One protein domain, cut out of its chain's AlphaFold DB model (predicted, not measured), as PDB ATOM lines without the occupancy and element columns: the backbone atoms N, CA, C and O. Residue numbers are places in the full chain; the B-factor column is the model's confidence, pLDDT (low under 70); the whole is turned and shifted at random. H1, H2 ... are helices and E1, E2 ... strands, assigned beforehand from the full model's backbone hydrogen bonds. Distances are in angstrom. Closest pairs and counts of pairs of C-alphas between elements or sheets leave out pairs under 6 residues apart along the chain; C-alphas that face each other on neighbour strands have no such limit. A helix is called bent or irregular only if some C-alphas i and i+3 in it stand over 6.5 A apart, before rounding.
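Overview. This is residues 10 to 64 of the 71 residues of the protein "Hypothetical protein" of Rotaria magnacalcarata (UniProt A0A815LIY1). A three-stranded antiparallel sheet, E1 - E2 - E3, has the single helix H1 laid slantwise over one face, mainly over the E3 side, while no named element covers the other face. The loop from E1 to E2, residues 15 to 25, reaches beyond one end of the sheet and the turn from E2 to E3, residues 33 to 37, lies beyond the other end, and these two give the domain its length. The printed part has 55 residues, with three named strands and then one named helix along the chain, E1 E2 E3 H1, in the mixed class of helices and strands. It is compact, with a radius of gyration of the C-alphas of 11.4 A, yet elongated in outline, spanning 32 by 19 by 17 A.

Along the chain. The inner strand of the sheet is E2, residues 26 to 32, 19.5 A from first to last C-alpha. The edge strands are E1, residues 10 to 14, which begins at C-alpha 10 (228.874, 120.900, 214.649), and E3, residues 38 to 43, 15.7 A long. H1, residues 48 to 63, is 20.9 A long and ends at C-alpha 63 (239.731, 131.152, 217.413). It has a kink of 27 degrees near residue 55 and is only just irregular: C-alphas 58 and 61 are 6.6 A apart.

Arrangement. The three strands form a meander, each strand the antiparallel neighbour of the one before. E1 and E2 are a hairpin, at 159 degrees between their directions, with N 12 and O 29 within hydrogen-bond range at 3.0 A and N 29 and O 12 at 2.8 A. E2 and E3 are also a hairpin at 159 degrees, with N 28 and O 41 within range at 2.8 A and N 41 and O 28 at 2.9 A. H1 is on the sheet, the two making two layers, a helix on one face of a sheet, at a height over the sheet of 9.8 A. It lies over E3 and, only just, over E2, on which 3 of its C-alphas fall. On the local plane its line and that of E3 stand at 36 degrees, slantwise to the strands. The closest C-alphas of E3 and H1 are those of Ile 41 and Ala 54, 7.3 A apart; those of E2 and H1 are Leu 28 and Thr 51, 7.8 A apart. In H1, 10 of 12 O i to N i+4 pairs are within hydrogen-bond range.

Size, cuts and confidence. The two C-alphas farthest apart, those of Pro 21 and Phe 34, are 34.8 A from each other. The printed part runs from residue 10 to 64 with no cut. The link from E1 to E2, 11 residues, is long; those from E2 to E3 and from E3 to H1 are tight. The mean pLDDT of the printed part is 96.5, and no printed residue is under 70.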
ATOM      1  N   GLY A  10     229.161 122.042 215.506       94.81
ATOM      2  CA  GLY A  10     228.874 120.900 214.649       94.81
ATOM      3  C   GLY A  10     229.983 120.770 213.625       94.81
ATOM      4  O   GLY A  10     230.393 121.776 213.050       94.81
ATOM      5  N   ILE A  11     230.474 119.555 213.409       96.44
ATOM      6  CA  ILE A  11     231.484 119.268 212.394       96.44
ATOM      7  C   ILE A  11     230.913 118.207 211.470       96.44
ATOM      8  O   ILE A  11     230.522 117.141 211.941       96.44
ATOM      9  N   ASP A  12     230.861 118.504 210.177       97.31
ATOM     10  CA  ASP A  12     230.328 117.583 209.180       97.31
ATOM     11  C   ASP A  12     231.060 117.709 207.842       97.31
ATOM     12  O   ASP A  12     231.702 118.723 207.549       97.31
ATOM     13  N   TYR A  13     230.958 116.666 207.028       98.12
ATOM     14  CA  TYR A  13     231.529 116.608 205.694       98.12
ATOM     15  C   TYR A  13     230.454 116.711 204.620       98.12
ATOM     16  O   TYR A  13     229.434 116.032 204.654       98.12
ATOM     17  N   CYS A  14     230.748 117.478 203.576       97.94
ATOM     18  CA  CYS A  14     230.002 117.437 202.326       97.94
ATOM     19  C   CYS A  14     230.879 116.862 201.208       97.94
ATOM     20  O   CYS A  14     232.042 117.253 201.052       97.94
ATOM     21  N   GLY A  15     230.317 115.952 200.409       96.44
ATOM     22  CA  GLY A  15     230.975 115.361 199.244       96.44
ATOM     23  C   GLY A  15     230.761 113.845 199.128       96.44
ATOM     24  O   GLY A  15     229.932 113.284 199.842       96.44
ATOM     25  N   PRO A  16     231.511 113.168 198.241       96.75
ATOM     26  CA  PRO A  16     232.538 113.738 197.367       96.75
ATOM     27  C   PRO A  16     231.953 114.606 196.241       96.75
ATOM     28  O   PRO A  16     230.972 114.249 195.593       96.75
ATOM     29  N   PHE A  17     232.597 115.737 195.972       97.69
ATOM     30  CA  PHE A  17     232.344 116.611 194.827       97.69
ATOM     31  C   PHE A  17     233.306 116.311 193.669       97.69
ATOM     32  O   PHE A  17     234.245 115.517 193.789       97.69
ATOM     33  N   LYS A  18     233.111 117.000 192.535       98.00
ATOM     34  CA  LYS A  18     234.093 117.001 191.442       98.00
ATOM     35  C   LYS A  18     235.451 117.461 191.974       98.00
ATOM     36  O   LYS A  18     235.555 118.496 192.630       98.00
ATOM     37  N   ARG A  19     236.492 116.682 191.671       98.25
ATOM     38  CA  ARG A  19     237.858 116.967 192.110       98.25
ATOM     39  C   ARG A  19     238.335 118.293 191.522       98.25
ATOM     40  O   ARG A  19     238.316 118.482 190.309       98.25
ATOM     41  N   THR A  20     238.785 119.192 192.386       98.19
ATOM     42  CA  THR A  20     239.423 120.450 191.973       98.19
ATOM     43  C   THR A  20     240.840 120.200 191.430       98.19
ATOM     44  O   THR A  20     241.436 119.171 191.758       98.19
ATOM     45  N   PRO A  21     241.451 121.145 190.687       98.38
ATOM     46  CA  PRO A  21     242.847 121.022 190.247       98.38
ATOM     47  C   PRO A  21     243.850 120.836 191.396       98.38
ATOM     48  O   PRO A  21     244.862 120.165 191.232       98.38
ATOM     49  N   ARG A  22     243.540 121.368 192.588       97.44
ATOM     50  CA  ARG A  22     244.346 121.176 193.811       97.44
ATOM     51  C   ARG A  22     244.104 119.835 194.507       97.44
ATOM     52  O   ARG A  22     244.678 119.569 195.552       97.44
ATOM     53  N   GLY A  23     243.238 118.993 193.955       97.88
ATOM     54  CA  GLY A  23     242.978 117.650 194.450       97.88
ATOM     55  C   GLY A  23     241.853 117.522 195.477       97.88
ATOM     56  O   GLY A  23     241.508 116.391 195.811       97.88
ATOM     57  N   ASN A  24     241.239 118.627 195.909       98.31
ATOM     58  CA  ASN A  24     240.157 118.616 196.896       98.31
ATOM     59  C   ASN A  24     238.861 118.041 196.323       98.31
ATOM     60  O   ASN A  24     238.507 118.348 195.180       98.31
ATOM     61  N   LYS A  25     238.167 117.237 197.131       98.25
ATOM     62  CA  LYS A  25     236.898 116.566 196.804       98.25
ATOM     63  C   LYS A  25     235.845 116.717 197.902       98.25
ATOM     64  O   LYS A  25     234.689 116.402 197.657       98.25
ATOM     65  N   TYR A  26     236.223 117.195 199.081       98.69
ATOM     66  CA  TYR A  26     235.336 117.316 200.228       98.69
ATOM     67  C   TYR A  26     235.372 118.732 200.784       98.69
ATOM     68  O   TYR A  26     236.353 119.455 200.597       98.69
ATOM     69  N   VAL A  27     234.306 119.108 201.480       98.44
ATOM     70  CA  VAL A  27     234.264 120.311 202.311       98.44
ATOM     71  C   VAL A  27     233.994 119.876 203.744       98.44
ATOM     72  O   VAL A  27     232.982 119.228 203.996       98.44
ATOM     73  N   LEU A  28     234.901 120.205 204.657       98.50
ATOM     74  CA  LEU A  28     234.693 120.091 206.097       98.50
ATOM     75  C   LEU A  28     234.051 121.386 206.589       98.50
ATOM     76  O   LEU A  28     234.642 122.460 206.458       98.50
ATOM     77  N   CYS A  29     232.851 121.276 207.139       98.06
ATOM     78  CA  CYS A  29     232.094 122.390 207.684       98.06
ATOM     79  C   CYS A  29     232.161 122.347 209.210       98.06
ATOM     80  O   CYS A  29     231.760 121.355 209.814       98.06
ATOM     81  N   ILE A  30     232.623 123.430 209.832       96.69
ATOM     82  CA  ILE A  30     232.572 123.639 211.283       96.69
ATOM     83  C   ILE A  30     231.571 124.761 211.543       96.69
ATOM     84  O   ILE A  30     231.791 125.892 211.113       96.69
ATOM     85  N   THR A  31     230.466 124.450 212.213       95.94
ATOM     86  CA  THR A  31     229.368 125.390 212.469       95.94
ATOM     87  C   THR A  31     229.267 125.688 213.954       95.94
ATOM     88  O   THR A  31     229.033 124.775 214.743       95.94
ATOM     89  N   ASP A  32     229.380 126.955 214.339       93.56
ATOM     90  CA  ASP A  32     229.043 127.388 215.693       93.56
ATOM     91  C   ASP A  32     227.519 127.441 215.865       93.56
ATOM     92  O   ASP A  32     226.822 128.174 215.161       93.56
ATOM     93  N   TYR A  33     226.976 126.671 216.808       93.38
ATOM     94  CA  TYR A  33     225.524 126.585 216.994       93.38
ATOM     95  C   TYR A  33     224.908 127.850 217.602       93.38
ATOM     96  O   TYR A  33     223.697 128.034 217.465       93.38
ATOM     97  N   PHE A  34     225.703 128.700 218.263       92.38
ATOM     98  CA  PHE A  34     225.217 129.959 218.831       92.38
ATOM     99  C   PHE A  34     225.051 131.031 217.750       92.38
ATOM    100  O   PHE A  34     223.942 131.505 217.514       92.38
ATOM    101  N   THR A  35     226.132 131.371 217.048       93.75
ATOM    102  CA  THR A  35     226.130 132.419 216.013       93.75
ATOM    103  C   THR A  35     225.623 131.944 214.653       93.75
ATOM    104  O   THR A  35     225.326 132.774 213.798       93.75
ATOM    105  N   ARG A  36     225.547 130.624 214.428       93.81
ATOM    106  CA  ARG A  36     225.353 130.003 213.102       93.81
ATOM    107  C   ARG A  36     226.472 130.321 212.106       93.81
ATOM    108  O   ARG A  36     226.299 130.112 210.908       93.81
ATOM    109  N   TRP A  37     227.621 130.788 212.591       94.44
ATOM    110  CA  TRP A  37     228.803 131.017 211.770       94.44
ATOM    111  C   TRP A  37     229.401 129.695 211.288       94.44
ATOM    112  O   TRP A  37     229.544 128.754 212.072       94.44
ATOM    113  N   VAL A  38     229.777 129.636 210.008       95.62
ATOM    114  CA  VAL A  38     230.317 128.432 209.364       95.62
ATOM    115  C   VAL A  38     231.729 128.691 208.854       95.62
ATOM    116  O   VAL A  38     231.981 129.655 208.134       95.62
ATOM    117  N   ILE A  39     232.639 127.776 209.173       96.44
ATOM    118  CA  ILE A  39     233.963 127.667 208.560       96.44
ATOM    119  C   ILE A  39     233.913 126.491 207.585       96.44
ATOM    120  O   ILE A  39     233.625 125.368 207.992       96.44
ATOM    121  N   ALA A  40     234.189 126.745 206.306       97.81
ATOM    122  CA  ALA A  40     234.179 125.734 205.252       97.81
ATOM    123  C   ALA A  40     235.597 125.514 204.706       97.81
ATOM    124  O   ALA A  40     236.217 126.440 204.180       97.81
ATOM    125  N   ILE A  41     236.107 124.286 204.816       98.12
ATOM    126  CA  ILE A  41     237.495 123.937 204.488       98.12
ATOM    127  C   ILE A  41     237.501 122.877 203.388       98.12
ATOM    128  O   ILE A  41     236.957 121.791 203.562       98.12
ATOM    129  N   ALA A  42     238.132 123.165 202.250       98.25
ATOM    130  CA  ALA A  42     238.231 122.214 201.144       98.25
ATOM    131  C   ALA A  42     239.367 121.202 201.375       98.25
ATOM    132  O   ALA A  42     240.517 121.611 201.526       98.25
ATOM    133  N   LEU A  43     239.058 119.901 201.332       98.50
ATOM    134  CA  LEU A  43     239.986 118.810 201.658       98.50
ATOM    135  C   LEU A  43     240.022 117.709 200.575       98.50
ATOM    136  O   LEU A  43     239.033 117.503 199.856       98.50
ATOM    137  N   PRO A  44     241.149 116.989 200.422       98.12
ATOM    138  CA  PRO A  44     241.291 115.892 199.458       98.12
ATOM    139  C   PRO A  44     240.580 114.596 199.881       98.12
ATOM    140  O   PRO A  44     240.130 113.842 199.011       98.12
ATOM    141  N   ASP A  45     240.446 114.367 201.188       98.06
ATOM    142  CA  ASP A  45     239.839 113.189 201.814       98.06
ATOM    143  C   ASP A  45     239.214 113.530 203.182       98.06
ATOM    144  O   ASP A  45     239.293 114.669 203.646       98.06
ATOM    145  N   CYS A  46     238.581 112.530 203.804       98.12
ATOM    146  CA  CYS A  46     237.989 112.606 205.145       98.12
ATOM    147  C   CYS A  46     238.789 111.798 206.184       98.12
ATOM    148  O   CYS A  46     238.213 111.283 207.144       98.12
ATOM    149  N   SER A  47     240.092 111.589 205.965       98.25
ATOM    150  CA  SER A  47     240.913 110.830 206.912       98.25
ATOM    151  C   SER A  47     241.088 111.598 208.221       98.25
ATOM    152  O   SER A  47     241.175 112.824 208.227       98.25
ATOM    153  N   ALA A  48     241.205 110.877 209.339       98.19
ATOM    154  CA  ALA A  48     241.355 111.493 210.657       98.19
ATOM    155  C   ALA A  48     242.543 112.468 210.733       98.19
ATOM    156  O   ALA A  48     242.434 113.516 211.364       98.19
ATOM    157  N   GLN A  49     243.653 112.155 210.055       98.50
ATOM    158  CA  GLN A  49     244.832 113.019 210.010       98.50
ATOM    159  C   GLN A  49     244.541 114.338 209.281       98.50
ATOM    160  O   GLN A  49     244.808 115.407 209.830       98.50
ATOM    161  N   THR A  50     243.954 114.274 208.081       98.25
ATOM    162  CA  THR A  50     243.558 115.464 207.311       98.25
ATOM    163  C   THR A  50     242.550 116.311 208.093       98.25
ATOM    164  O   THR A  50     242.713 117.530 208.182       98.25
ATOM    165  N   THR A  51     241.553 115.679 208.722       98.12
ATOM    166  CA  THR A  51     240.554 116.348 209.571       98.12
ATOM    167  C   THR A  51     241.200 117.055 210.758       98.12
ATOM    168  O   THR A  51     240.928 118.231 210.995       98.12
ATOM    169  N   ALA A  52     242.074 116.368 211.500       98.00
ATOM    170  CA  ALA A  52     242.734 116.926 212.677       98.00
ATOM    171  C   ALA A  52     243.606 118.131 212.310       98.00
ATOM    172  O   ALA A  52     243.530 119.168 212.968       98.00
ATOM    173  N   GLN A  53     244.377 118.024 211.224       98.19
ATOM    174  CA  GLN A  53     245.206 119.119 210.727       98.19
ATOM    175  C   GLN A  53     244.350 120.330 210.321       98.19
ATOM    176  O   GLN A  53     244.690 121.465 210.656       98.19
ATOM    177  N   ALA A  54     243.228 120.090 209.636       97.94
ATOM    178  CA  ALA A  54     242.297 121.135 209.225       97.94
ATOM    179  C   ALA A  54     241.660 121.836 210.434       97.94
ATOM    180  O   ALA A  54     241.695 123.061 210.510       97.94
ATOM    181  N   ILE A  55     241.142 121.080 211.408       96.50
ATOM    182  CA  ILE A  55     240.563 121.642 212.638       96.50
ATOM    183  C   ILE A  55     241.616 122.438 213.413       96.50
ATOM    184  O   ILE A  55     241.339 123.546 213.871       96.50
ATOM    185  N   PHE A  56     242.831 121.910 213.551       96.62
ATOM    186  CA  PHE A  56     243.885 122.602 214.281       96.62
ATOM    187  C   PHE A  56     244.240 123.944 213.624       96.62
ATOM    188  O   PHE A  56     244.161 124.985 214.271       96.62
ATOM    189  N   ASN A  57     244.540 123.933 212.323       96.88
ATOM    190  CA  ASN A  57     245.013 125.117 211.600       96.88
ATOM    191  C   ASN A  57     243.911 126.162 211.351       96.88
ATOM    192  O   ASN A  57     244.152 127.365 211.466       96.88
ATOM    193  N   GLU A  58     242.713 125.720 210.966       95.62
ATOM    194  CA  GLU A  58     241.646 126.611 210.492       95.62
ATOM    195  C   GLU A  58     240.668 127.016 211.598       95.62
ATOM    196  O   GLU A  58     240.002 128.043 211.465       95.62
ATOM    197  N   TYR A  59     240.589 126.245 212.688       93.25
ATOM    198  CA  TYR A  59     239.717 126.546 213.821       93.25
ATOM    199  C   TYR A  59     240.513 126.876 215.090       93.25
ATOM    200  O   TYR A  59     240.501 128.023 215.533       93.25
ATOM    201  N   ILE A  60     241.263 125.921 215.647       93.19
ATOM    202  CA  ILE A  60     241.901 126.087 216.967       93.19
ATOM    203  C   ILE A  60     242.941 127.214 216.967       93.19
ATOM    204  O   ILE A  60     242.896 128.081 217.834       93.19
ATOM    205  N   CYS A  61     243.857 127.249 215.998       94.12
ATOM    206  CA  CYS A  61     244.892 128.286 215.939       94.12
ATOM    207  C   CYS A  61     244.333 129.696 215.702       94.12
ATOM    208  O   CYS A  61     245.013 130.672 216.011       94.12
ATOM    209  N   ARG A  62     243.123 129.816 215.142       91.56
ATOM    210  CA  ARG A  62     242.517 131.110 214.788       91.56
ATOM    211  C   ARG A  62     241.575 131.644 215.857       91.56
ATOM    212  O   ARG A  62     241.574 132.844 216.103       91.56
ATOM    213  N   TYR A  63     240.786 130.767 216.470       88.62
ATOM    214  CA  TYR A  63     239.731 131.152 217.413       88.62
ATOM    215  C   TYR A  63     240.002 130.664 218.841       88.62
ATOM    216  O   TYR A  63     239.378 131.139 219.779       88.62
ATOM    217  N   GLY A  64     240.973 129.769 219.032       87.06
ATOM    218  CA  GLY A  64     241.258 129.137 220.314       87.06
ATOM    219  C   GLY A  64     240.369 127.923 220.588       87.06
ATOM    220  O   GLY A  64     239.568 127.487 219.761       87.06
TER     221      GLY A  64